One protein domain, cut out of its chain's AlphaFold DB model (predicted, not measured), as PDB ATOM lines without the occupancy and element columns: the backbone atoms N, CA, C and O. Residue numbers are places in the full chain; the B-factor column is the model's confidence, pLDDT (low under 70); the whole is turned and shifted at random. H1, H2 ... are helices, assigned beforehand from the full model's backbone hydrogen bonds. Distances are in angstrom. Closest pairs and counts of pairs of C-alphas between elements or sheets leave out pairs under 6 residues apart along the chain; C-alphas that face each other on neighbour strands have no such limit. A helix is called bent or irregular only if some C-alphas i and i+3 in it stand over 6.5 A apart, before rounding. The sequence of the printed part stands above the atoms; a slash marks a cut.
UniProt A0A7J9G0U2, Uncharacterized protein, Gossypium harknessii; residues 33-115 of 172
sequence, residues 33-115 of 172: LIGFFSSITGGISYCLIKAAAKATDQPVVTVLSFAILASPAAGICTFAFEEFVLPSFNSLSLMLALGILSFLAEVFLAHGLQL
ATOM      1  N   LEU A  33       5.258 -42.664   7.135       81.94
ATOM      2  CA  LEU A  33       5.748 -42.696   8.518       81.94
ATOM      3  C   LEU A  33       4.612 -42.569   9.535       81.94
ATOM      4  O   LEU A  33       4.594 -43.311  10.514       81.94
ATOM      5  N   ILE A  34       3.665 -41.658   9.301       81.00
ATOM      6  CA  ILE A  34       2.492 -41.466  10.164       81.00
ATOM      7  C   ILE A  34       1.639 -42.737  10.172       81.00
ATOM      8  O   ILE A  34       1.260 -43.207  11.243       81.00
ATOM      9  N   GLY A  35       1.407 -43.347   9.004       80.06
ATOM     10  CA  GLY A  35       0.700 -44.625   8.902       80.06
ATOM     11  C   GLY A  35       1.424 -45.762   9.628       80.06
ATOM     12  O   GLY A  35       0.804 -46.530  10.362       80.06
ATOM     13  N   PHE A  36       2.750 -45.841   9.493       84.25
ATOM     14  CA  PHE A  36       3.562 -46.850  10.172       84.25
ATOM     15  C   PHE A  36       3.519 -46.692  11.697       84.25
ATOM     16  O   PHE A  36       3.286 -47.657  12.425       84.25
ATOM     17  N   PHE A  37       3.683 -45.463  12.185       84.69
ATOM     18  CA  PHE A  37       3.647 -45.167  13.615       84.69
ATOM     19  C   PHE A  37       2.248 -45.376  14.211       84.69
ATOM     20  O   PHE A  37       2.115 -45.895  15.324       84.69
ATOM     21  N   SER A  38       1.202 -45.039  13.450       78.56
ATOM     22  CA  SER A  38      -0.193 -45.308  13.804       78.56
ATOM     23  C   SER A  38      -0.458 -46.812  13.920       78.56
ATOM     24  O   SER A  38      -1.020 -47.254  14.921       78.56
ATOM     25  N   SER A  39       0.040 -47.620  12.977       81.00
ATOM     26  CA  SER A  39      -0.107 -49.081  13.016       81.00
ATOM     27  C   SER A  39       0.598 -49.713  14.222       81.00
ATOM     28  O   SER A  39      -0.002 -50.535  14.916       81.00
ATOM     29  N   ILE A  40       1.833 -49.291  14.531       85.44
ATOM     30  CA  ILE A  40       2.564 -49.770  15.716       85.44
ATOM     31  C   ILE A  40       1.799 -49.418  16.992       85.44
ATOM     32  O   ILE A  40       1.578 -50.281  17.841       85.44
ATOM     33  N   THR A  41       1.370 -48.164  17.120       82.25
ATOM     34  CA  THR A  41       0.654 -47.690  18.310       82.25
ATOM     35  C   THR A  41      -0.689 -48.404  18.469       82.25
ATOM     36  O   THR A  41      -1.017 -48.842  19.571       82.25
ATOM     37  N   GLY A  42      -1.428 -48.608  17.373       77.56
ATOM     38  CA  GLY A  42      -2.662 -49.394  17.360       77.56
ATOM     39  C   GLY A  42      -2.427 -50.840  17.806       77.56
ATOM     40  O   GLY A  42      -3.122 -51.332  18.692       77.56
ATOM     41  N   GLY A  43      -1.390 -51.499  17.278       77.38
ATOM     42  CA  GLY A  43      -1.017 -52.862  17.671       77.38
ATOM     43  C   GLY A  43      -0.617 -52.991  19.147       77.38
ATOM     44  O   GLY A  43      -1.026 -53.943  19.820       77.38
ATOM     45  N   ILE A  44       0.131 -52.018  19.681       83.19
ATOM     46  CA  ILE A  44       0.476 -51.952  21.110       83.19
ATOM     47  C   ILE A  44      -0.788 -51.750  21.952       83.19
ATOM     48  O   ILE A  44      -0.960 -52.445  22.952       83.19
ATOM     49  N   SER A  45      -1.693 -50.860  21.534       80.62
ATOM     50  CA  SER A  45      -2.963 -50.614  22.226       80.62
ATOM     51  C   SER A  45      -3.790 -51.894  22.349       80.62
ATOM     52  O   SER A  45      -4.216 -52.247  23.446       80.62
ATOM     53  N   TYR A  46      -3.913 -52.677  21.273       75.38
ATOM     54  CA  TYR A  46      -4.608 -53.967  21.323       75.38
ATOM     55  C   TYR A  46      -3.951 -54.970  22.278       75.38
ATOM     56  O   TYR A  46      -4.647 -55.672  23.016       75.38
ATOM     57  N   CYS A  47      -2.616 -55.023  22.318       77.12
ATOM     58  CA  CYS A  47      -1.900 -55.850  23.293       77.12
ATOM     59  C   CYS A  47      -2.179 -55.403  24.737       77.12
ATOM     60  O   CYS A  47      -2.375 -56.249  25.614       77.12
ATOM     61  N   LEU A  48      -2.227 -54.091  24.985       77.38
ATOM     62  CA  LEU A  48      -2.533 -53.518  26.296       77.38
ATOM     63  C   LEU A  48      -3.983 -53.777  26.706       77.38
ATOM     64  O   LEU A  48      -4.206 -54.217  27.831       77.38
ATOM     65  N   ILE A  49      -4.949 -53.588  25.803       76.88
ATOM     66  CA  ILE A  49      -6.366 -53.901  26.035       76.88
ATOM     67  C   ILE A  49      -6.499 -55.373  26.407       76.88
ATOM     68  O   ILE A  49      -7.150 -55.695  27.393       76.88
ATOM     69  N   LYS A  50      -5.806 -56.269  25.700       72.75
ATOM     70  CA  LYS A  50      -5.799 -57.693  26.039       72.75
ATOM     71  C   LYS A  50      -5.218 -57.981  27.420       72.75
ATOM     72  O   LYS A  50      -5.769 -58.792  28.165       72.75
ATOM     73  N   ALA A  51      -4.081 -57.373  27.746       76.00
ATOM     74  CA  ALA A  51      -3.432 -57.553  29.040       76.00
ATOM     75  C   ALA A  51      -4.316 -57.022  30.179       76.00
ATOM     76  O   ALA A  51      -4.488 -57.700  31.191       76.00
ATOM     77  N   ALA A  52      -4.929 -55.857  29.978       72.56
ATOM     78  CA  ALA A  52      -5.831 -55.226  30.928       72.56
ATOM     79  C   ALA A  52      -7.135 -56.020  31.085       72.56
ATOM     80  O   ALA A  52      -7.598 -56.226  32.204       72.56
ATOM     81  N   ALA A  53      -7.668 -56.552  29.985       71.25
ATOM     82  CA  ALA A  53      -8.820 -57.431  30.008       71.25
ATOM     83  C   ALA A  53      -8.490 -58.748  30.738       71.25
ATOM     84  O   ALA A  53      -9.293 -59.213  31.530       71.25
ATOM     85  N   LYS A  54      -7.293 -59.327  30.582       70.19
ATOM     86  CA  LYS A  54      -6.893 -60.526  31.345       70.19
ATOM     87  C   LYS A  54      -6.708 -60.259  32.848       70.19
ATOM     88  O   LYS A  54      -6.876 -61.170  33.650       70.19
ATOM     89  N   ALA A  55      -6.318 -59.043  33.219       72.31
ATOM     90  CA  ALA A  55      -6.082 -58.651  34.605       72.31
ATOM     91  C   ALA A  55      -7.360 -58.245  35.361       72.31
ATOM     92  O   ALA A  55      -7.298 -58.044  36.571       72.31
ATOM     93  N   THR A  56      -8.498 -58.101  34.673       63.38
ATOM     94  CA  THR A  56      -9.762 -57.670  35.277       63.38
ATOM     95  C   THR A  56     -10.848 -58.732  35.114       63.38
ATOM     96  O   THR A  56     -11.033 -59.278  34.029       63.38
ATOM     97  N   ASP A  57     -11.618 -58.984  36.173       63.34
ATOM     98  CA  ASP A  57     -12.767 -59.899  36.134       63.34
ATOM     99  C   ASP A  57     -13.963 -59.325  35.345       63.34
ATOM    100  O   ASP A  57     -14.882 -60.058  34.986       63.34
ATOM    101  N   GLN A  58     -13.980 -58.009  35.071       66.88
ATOM    102  CA  GLN A  58     -15.070 -57.318  34.366       66.88
ATOM    103  C   GLN A  58     -14.523 -56.297  33.336       66.88
ATOM    104  O   GLN A  58     -14.187 -55.170  33.714       66.88
ATOM    105  N   PRO A  59     -14.460 -56.632  32.025       67.69
ATOM    106  CA  PRO A  59     -13.813 -55.806  30.982       67.69
ATOM    107  C   PRO A  59     -14.415 -54.405  30.813       67.69
ATOM    108  O   PRO A  59     -13.755 -53.486  30.324       67.69
ATOM    109  N   VAL A  60     -15.661 -54.223  31.253       73.50
ATOM    110  CA  VAL A  60     -16.408 -52.964  31.159       73.50
ATOM    111  C   VAL A  60     -15.707 -51.829  31.917       73.50
ATOM    112  O   VAL A  60     -15.691 -50.689  31.455       73.50
ATOM    113  N   VAL A  61     -15.078 -52.134  33.059       73.31
ATOM    114  CA  VAL A  61     -14.435 -51.131  33.928       73.31
ATOM    115  C   VAL A  61     -13.136 -50.610  33.310       73.31
ATOM    116  O   VAL A  61     -12.822 -49.421  33.411       73.31
ATOM    117  N   THR A  62     -12.400 -51.477  32.619       78.69
ATOM    118  CA  THR A  62     -11.159 -51.118  31.927       78.69
ATOM    119  C   THR A  62     -11.427 -50.193  30.747       78.69
ATOM    120  O   THR A  62     -10.793 -49.143  30.644       78.69
ATOM    121  N   VAL A  63     -12.391 -50.543  29.890       79.62
ATOM    122  CA  VAL A  63     -12.746 -49.734  28.711       79.62
ATOM    123  C   VAL A  63     -13.296 -48.370  29.131       79.62
ATOM    124  O   VAL A  63     -12.919 -47.345  28.566       79.62
ATOM    125  N   LEU A  64     -14.115 -48.331  30.187       80.38
ATOM    126  CA  LEU A  64     -14.631 -47.079  30.741       80.38
ATOM    127  C   LEU A  64     -13.515 -46.187  31.301       80.38
ATOM    128  O   LEU A  64     -13.514 -44.982  31.060       80.38
ATOM    129  N   SER A  65     -12.541 -46.768  32.002       80.31
ATOM    130  CA  SER A  65     -11.397 -46.022  32.545       80.31
ATOM    131  C   SER A  65     -10.521 -45.438  31.433       80.31
ATOM    132  O   SER A  65     -10.100 -44.284  31.523       80.31
ATOM    133  N   PHE A  66     -10.301 -46.198  30.354       83.06
ATOM    134  CA  PHE A  66      -9.616 -45.703  29.159       83.06
ATOM    135  C   PHE A  66     -10.392 -44.576  28.479       83.06
ATOM    136  O   PHE A  66      -9.789 -43.564  28.143       83.06
ATOM    137  N   ALA A  67     -11.713 -44.696  28.335       82.38
ATOM    138  CA  ALA A  67     -12.545 -43.648  27.747       82.38
ATOM    139  C   ALA A  67     -12.514 -42.345  28.573       82.38
ATOM    140  O   ALA A  67     -12.403 -41.253  28.011       82.38
ATOM    141  N   ILE A  68     -12.541 -42.448  29.908       85.31
ATOM    142  CA  ILE A  68     -12.430 -41.291  30.812       85.31
ATOM    143  C   ILE A  68     -11.051 -40.632  30.708       85.31
ATOM    144  O   ILE A  68     -10.976 -39.408  30.758       85.31
ATOM    145  N   LEU A  69      -9.975 -41.407  30.539       85.50
ATOM    146  CA  LEU A  69      -8.622 -40.876  30.338       85.50
ATOM    147  C   LEU A  69      -8.427 -40.281  28.933       85.50
ATOM    148  O   LEU A  69      -7.762 -39.258  28.774       85.50
ATOM    149  N   ALA A  70      -9.018 -40.907  27.917       83.25
ATOM    150  CA  ALA A  70      -8.932 -40.477  26.528       83.25
ATOM    151  C   ALA A  70      -9.692 -39.170  26.280       83.25
ATOM    152  O   ALA A  70      -9.241 -38.356  25.485       83.25
ATOM    153  N   SER A  71     -10.803 -38.930  26.982       82.19
ATOM    154  CA  SER A  71     -11.621 -37.720  26.829       82.19
ATOM    155  C   SER A  71     -10.846 -36.399  27.045       82.19
ATOM    156  O   SER A  71     -10.836 -35.563  26.137       82.19
ATOM    157  N   PRO A  72     -10.111 -36.187  28.159       84.44
ATOM    158  CA  PRO A  72      -9.277 -34.999  28.324       84.44
ATOM    159  C   PRO A  72      -8.072 -34.982  27.378       84.44
ATOM    160  O   PRO A  72      -7.700 -33.909  26.916       84.44
ATOM    161  N   ALA A  73      -7.484 -36.137  27.043       83.12
ATOM    162  CA  ALA A  73      -6.385 -36.197  26.076       83.12
ATOM    163  C   ALA A  73      -6.836 -35.739  24.676       83.12
ATOM    164  O   ALA A  73      -6.177 -34.905  24.059       83.12
ATOM    165  N   ALA A  74      -7.994 -36.218  24.216       80.69
ATOM    166  CA  ALA A  74      -8.619 -35.792  22.971       80.69
ATOM    167  C   ALA A  74      -8.974 -34.301  23.015       80.69
ATOM    168  O   ALA A  74      -8.660 -33.580  22.074       80.69
ATOM    169  N   GLY A  75      -9.529 -33.811  24.130       80.25
ATOM    170  CA  GLY A  75      -9.830 -32.390  24.310       80.25
ATOM    171  C   GLY A  75      -8.594 -31.485  24.220       80.25
ATOM    172  O   GLY A  75      -8.641 -30.454  23.551       80.25
ATOM    173  N   ILE A  76      -7.475 -31.882  24.836       83.62
ATOM    174  CA  ILE A  76      -6.203 -31.144  24.758       83.62
ATOM    175  C   ILE A  76      -5.651 -31.169  23.326       83.62
ATOM    176  O   ILE A  76      -5.199 -30.136  22.837       83.62
ATOM    177  N   CYS A  77      -5.714 -32.314  22.641       77.31
ATOM    178  CA  CYS A  77      -5.275 -32.429  21.250       77.31
ATOM    179  C   CYS A  77      -6.115 -31.556  20.311       77.31
ATOM    180  O   CYS A  77      -5.548 -30.795  19.531       77.31
ATOM    181  N   THR A  78      -7.443 -31.595  20.416       74.31
ATOM    182  CA  THR A  78      -8.324 -30.737  19.609       74.31
ATOM    183  C   THR A  78      -8.070 -29.258  19.896       74.31
ATOM    184  O   THR A  78      -8.021 -28.466  18.967       74.31
ATOM    185  N   PHE A  79      -7.828 -28.878  21.155       73.50
ATOM    186  CA  PHE A  79      -7.499 -27.493  21.511       73.50
ATOM    187  C   PHE A  79      -6.134 -27.033  20.971       73.50
ATOM    188  O   PHE A  79      -5.961 -25.861  20.648       73.50
ATOM    189  N   ALA A  80      -5.152 -27.934  20.897       76.75
ATOM    190  CA  ALA A  80      -3.798 -27.611  20.457       76.75
ATOM    191  C   ALA A  80      -3.629 -27.604  18.929       76.75
ATOM    192  O   ALA A  80      -2.766 -26.882  18.428       76.75
ATOM    193  N   PHE A  81      -4.410 -28.408  18.199       71.19
ATOM    194  CA  PHE A  81      -4.208 -28.648  16.766       71.19
ATOM    195  C   PHE A  81      -5.373 -28.212  15.868       71.19
ATOM    196  O   PHE A  81      -5.171 -28.119  14.658       71.19
ATOM    197  N   GLU A  82      -6.555 -27.902  16.414       66.19
ATOM    198  CA  GLU A  82      -7.752 -27.595  15.621       66.19
ATOM    199  C   GLU A  82      -8.445 -26.297  16.069       66.19
ATOM    200  O   GLU A  82      -8.501 -25.970  17.255       66.19
ATOM    201  N   GLU A  83      -8.996 -25.530  15.118       64.69
ATOM    202  CA  GLU A  83      -9.859 -24.391  15.452       64.69
ATOM    203  C   GLU A  83     -11.194 -24.910  15.998       64.69
ATOM    204  O   GLU A  83     -11.888 -25.702  15.360       64.69
ATOM    205  N   PHE A  84     -11.560 -24.470  17.202       61.75
ATOM    206  CA  PHE A  84     -12.748 -24.954  17.897       61.75
ATOM    207  C   PHE A  84     -14.033 -24.473  17.204       61.75
ATOM    208  O   PHE A  84     -14.510 -23.359  17.437       61.75
ATOM    209  N   VAL A  85     -14.616 -25.329  16.362       64.25
ATOM    210  CA  VAL A  85     -15.913 -25.099  15.714       64.25
ATOM    211  C   VAL A  85     -16.996 -25.878  16.463       64.25
ATOM    212  O   VAL A  85     -16.921 -27.095  16.606       64.25
ATOM    213  N   LEU A  86     -18.027 -25.180  16.945       64.81
ATOM    214  CA  LEU A  86     -19.156 -25.802  17.642       64.81
ATOM    215  C   LEU A  86     -20.010 -26.635  16.664       64.81
ATOM    216  O   LEU A  86     -20.540 -26.069  15.701       64.81
ATOM    217  N   PRO A  87     -20.186 -27.953  16.892       68.94
ATOM    218  CA  PRO A  87     -20.984 -28.798  16.011       68.94
ATOM    219  C   PRO A  87     -22.479 -28.466  16.112       68.94
ATOM    220  O   PRO A  87     -23.001 -28.118  17.172       68.94
ATOM    221  N   SER A  88     -23.194 -28.613  14.993       79.12
ATOM    222  CA  SER A  88     -24.654 -28.470  14.944       79.12
ATOM    223  C   SER A  88     -25.363 -29.561  15.768       79.12
ATOM    224  O   SER A  88     -24.812 -30.642  15.970       79.12
ATOM    225  N   PHE A  89     -26.615 -29.336  16.195       79.19
ATOM    226  CA  PHE A  89     -27.389 -30.320  16.979       79.19
ATOM    227  C   PHE A  89     -27.513 -31.698  16.303       79.19
ATOM    228  O   PHE A  89     -27.492 -32.719  16.988       79.19
ATOM    229  N   ASN A  90     -27.610 -31.744  14.970       76.75
ATOM    230  CA  ASN A  90     -27.677 -33.007  14.230       76.75
ATOM    231  C   ASN A  90     -26.337 -33.760  14.286       76.75
ATOM    232  O   ASN A  90     -26.299 -34.950  14.589       76.75
ATOM    233  N   SER A  91     -25.229 -33.043  14.081       77.56
ATOM    234  CA  SER A  91     -23.872 -33.594  14.195       77.56
ATOM    235  C   SER A  91     -23.569 -34.060  15.620       77.56
ATOM    236  O   SER A  91     -22.963 -35.108  15.807       77.56
ATOM    237  N   LEU A  92     -24.057 -33.333  16.631       80.69
ATOM    238  CA  LEU A  92     -23.928 -33.711  18.039       80.69
ATOM    239  C   LEU A  92     -24.673 -35.020  18.336       80.69
ATOM    240  O   LEU A  92     -24.122 -35.903  18.989       80.69
ATOM    241  N   SER A  93     -25.892 -35.182  17.810       80.69
ATOM    242  CA  SER A  93     -26.648 -36.432  17.951       80.69
ATOM    243  C   SER A  93     -25.933 -37.618  17.297       80.69
ATOM    244  O   SER A  93     -25.948 -38.715  17.856       80.69
ATOM    245  N   LEU A  94     -25.303 -37.419  16.134       76.25
ATOM    246  CA  LEU A  94     -24.541 -38.468  15.452       76.25
ATOM    247  C   LEU A  94     -23.241 -38.805  16.188       76.25
ATOM    248  O   LEU A  94     -22.960 -39.984  16.383       76.25
ATOM    249  N   MET A  95     -22.490 -37.808  16.667       77.81
ATOM    250  CA  MET A  95     -21.296 -38.037  17.492       77.81
ATOM    251  C   MET A  95     -21.634 -38.811  18.767       77.81
ATOM    252  O   MET A  95     -20.904 -39.727  19.134       77.81
ATOM    253  N   LEU A  96     -22.758 -38.492  19.420       83.75
ATOM    254  CA  LEU A  96     -23.217 -39.225  20.598       83.75
ATOM    255  C   LEU A  96     -23.576 -40.677  20.247       83.75
ATOM    256  O   LEU A  96     -23.153 -41.598  20.943       83.75
ATOM    257  N   ALA A  97     -24.325 -40.890  19.162       85.50
ATOM    258  CA  ALA A  97     -24.709 -42.228  18.716       85.50
ATOM    259  C   ALA A  97     -23.483 -43.084  18.352       85.50
ATOM    260  O   ALA A  97     -23.379 -44.226  18.803       85.50
ATOM    261  N   LEU A  98     -22.533 -42.523  17.599       80.44
ATOM    262  CA  LEU A  98     -21.277 -43.187  17.241       80.44
ATOM    263  C   LEU A  98     -20.387 -43.420  18.466       80.44
ATOM    264  O   LEU A  98     -19.783 -44.481  18.567       80.44
ATOM    265  N   GLY A  99     -20.349 -42.495  19.427       81.69
ATOM    266  CA  GLY A  99     -19.610 -42.662  20.679       81.69
ATOM    267  C   GLY A  99     -20.149 -43.808  21.538       81.69
ATOM    268  O   GLY A  99     -19.374 -44.633  22.019       81.69
ATOM    269  N   ILE A 100     -21.476 -43.918  21.680       85.50
ATOM    270  CA  ILE A 100     -22.116 -45.037  22.396       85.50
ATOM    271  C   ILE A 100     -21.839 -46.361  21.674       85.50
ATOM    272  O   ILE A 100     -21.510 -47.361  22.317       85.50
ATOM    273  N   LEU A 101     -21.946 -46.373  20.342       80.56
ATOM    274  CA  LEU A 101     -21.688 -47.567  19.542       80.56
ATOM    275  C   LEU A 101     -20.212 -47.990  19.610       80.56
ATOM    276  O   LEU A 101     -19.934 -49.174  19.779       80.56
ATOM    277  N   SER A 102     -19.281 -47.034  19.556       81.12
ATOM    278  CA  SER A 102     -17.838 -47.264  19.703       81.12
ATOM    279  C   SER A 102     -17.498 -47.808  21.086       81.12
ATOM    280  O   SER A 102     -16.708 -48.741  21.198       81.12
ATOM    281  N   PHE A 103     -18.126 -47.282  22.141       82.25
ATOM    282  CA  PHE A 103     -17.950 -47.810  23.491       82.25
ATOM    283  C   PHE A 103     -18.420 -49.267  23.587       82.25
ATOM    284  O   PHE A 103     -17.711 -50.115  24.127       82.25
ATOM    285  N   LEU A 104     -19.590 -49.584  23.023       82.00
ATOM    286  CA  LEU A 104     -20.100 -50.955  22.999       82.00
ATOM    287  C   LEU A 104     -19.196 -51.894  22.183       82.00
ATOM    288  O   LEU A 104     -18.949 -53.022  22.613       82.00
ATOM    289  N   ALA A 105     -18.685 -51.424  21.041       80.00
ATOM    290  CA  ALA A 105     -17.746 -52.168  20.206       80.00
ATOM    291  C   ALA A 105     -16.465 -52.510  20.977       80.00
ATOM    292  O   ALA A 105     -16.059 -53.670  21.002       80.00
ATOM    293  N   GLU A 106     -15.887 -51.539  21.684       79.25
ATOM    294  CA  GLU A 106     -14.670 -51.724  22.479       79.25
ATOM    295  C   GLU A 106     -14.895 -52.681  23.669       79.25
ATOM    296  O   GLU A 106     -14.046 -53.521  23.968       79.25
ATOM    297  N   VAL A 107     -16.065 -52.630  24.319       81.69
ATOM    298  CA  VAL A 107     -16.436 -53.582  25.385       81.69
ATOM    299  C   VAL A 107     -16.548 -55.009  24.841       81.69
ATOM    300  O   VAL A 107     -16.021 -55.942  25.456       81.69
ATOM    301  N   PHE A 108     -17.202 -55.198  23.692       77.50
ATOM    302  CA  PHE A 108     -17.336 -56.518  23.069       77.50
ATOM    303  C   PHE A 108     -15.989 -57.050  22.569       77.50
ATOM    304  O   PHE A 108     -15.683 -58.227  22.752       77.50
ATOM    305  N   LEU A 109     -15.159 -56.173  22.009       74.81
ATOM    306  CA  LEU A 109     -13.792 -56.465  21.595       74.81
ATOM    307  C   LEU A 109     -12.929 -56.908  22.786       74.81
ATOM    308  O   LEU A 109     -12.290 -57.959  22.717       74.81
ATOM    309  N   ALA A 110     -12.940 -56.158  23.892       76.81
ATOM    310  CA  ALA A 110     -12.201 -56.504  25.105       76.81
ATOM    311  C   ALA A 110     -12.656 -57.854  25.683       76.81
ATOM    312  O   ALA A 110     -11.824 -58.671  26.076       76.81
ATOM    313  N   HIS A 111     -13.963 -58.123  25.673       74.81
ATOM    314  CA  HIS A 111     -14.529 -59.400  26.111       74.81
ATOM    315  C   HIS A 111     -14.170 -60.563  25.161       74.81
ATOM    316  O   HIS A 111     -13.795 -61.644  25.616       74.81
ATOM    317  N   GLY A 112     -14.190 -60.346  23.842       69.94
ATOM    318  CA  GLY A 112     -13.742 -61.332  22.849       69.94
ATOM    319  C   GLY A 112     -12.256 -61.677  22.990       69.94
ATOM    320  O   GLY A 112     -11.868 -62.842  22.911       69.94
ATOM    321  N   LEU A 113     -11.422 -60.680  23.303       69.81
ATOM    322  CA  LEU A 113      -9.991 -60.851  23.576       69.81
ATOM    323  C   LEU A 113      -9.687 -61.607  24.883       69.81
ATOM    324  O   LEU A 113      -8.590 -62.167  24.999       69.81
ATOM    325  N   GLN A 114     -10.615 -61.637  25.849       65.75
ATOM    326  CA  GLN A 114     -10.512 -62.463  27.064       65.75
ATOM    327  C   GLN A 114     -10.854 -63.932  26.795       65.75
ATOM    328  O   GLN A 114     -10.212 -64.819  27.359       65.75
ATOM    329  N   LEU A 115     -11.853 -64.186  25.944       65.88
ATOM    330  CA  LEU A 115     -12.387 -65.525  25.685       65.88
ATOM    331  C   LEU A 115     -11.548 -66.349  24.687       65.88
ATOM    332  O   LEU A 115     -11.701 -67.569  24.641       65.88
TER     333      LEU A 115
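This is residues 33 to 115 of the 172 residues of an uncharacterized protein of Gossypium harknessii (UniProt A0A7J9G0U2). What shape do these backbone atoms make? Three long helices come together at one end and spread from there like the legs of an open tripod: the last part of H1, the first part of H2 and the last part of H3 meet, and the other ends stand free. H2 and H3 make a V, a hairpin whose wide end is bridged by residues 82 to 88. What is it made of, and how large is it? The printed part has 83 residues with three named helices, in the order H1, H2, H3, and no named strand; the class is all helix. It is loose, with a radius of gyration of the C-alphas of 15.1 A, and spans 41 by 33 by 18 A.

Where does the first helix run? H1 holds residues 33 to 55, 32.8 A from first to last C-alpha, and begins with C-alpha 33 at (5.748, -42.696, 8.518). What comes next? H2 holds residues 59 to 81, 32.1 A long, with C-alpha 59 at (-13.813, -55.806, 30.982). It has a kink of 26 degrees near residue 72 and is neither bent nor irregular, but only just: C-alphas 69 and 72 are 6.2 A apart. Where does the last helix end? H3, residues 89 to 115, is the longest helix at 39.2 A and ends with C-alpha 115 at (-12.387, -65.525, 25.685).

How does H1 stand to H2? They only just touch, with 3 pairs of C-alphas within 8 A, and only at the corner by their tight link; the closest C-alphas, of Ala 53 and Pro 59, are 5.3 A apart. They run opposite ways at a shallow tilt of 29 degrees. How does H3 stand to the other two? Its residues 110 to 114 touch residues 49 to 54 of H1, the closest C-alphas being those of Lys 50 and Leu 113 at 5.8 A, at a steep tilt of 59 degrees, the same way. Its residues 103 to 111 touch residues 59 to 63 of H2, the closest C-alphas being those of Val 60 and Val 107 at 5.8 A, at a steep tilt of 43 degrees, opposite ways; H2 and H3 are a helical hairpin. How complete are the helices' backbones? Each O i to N i+4 pair is within hydrogen-bond range in H1 and H3, and 17 of 19 are in H2.

How far does it reach? The two C-alphas farthest apart, of Glu 83 and Leu 115, are 42.5 A apart. Is there a cut or a long link? The printed part has no cut, and the link from H2 to H3 is short, with 7 residues. Where is confidence low? The mean pLDDT of the printed part is 77.0, and residues 56 to 59, 82 to 87 and 112 to 115 of this predicted model are under 70.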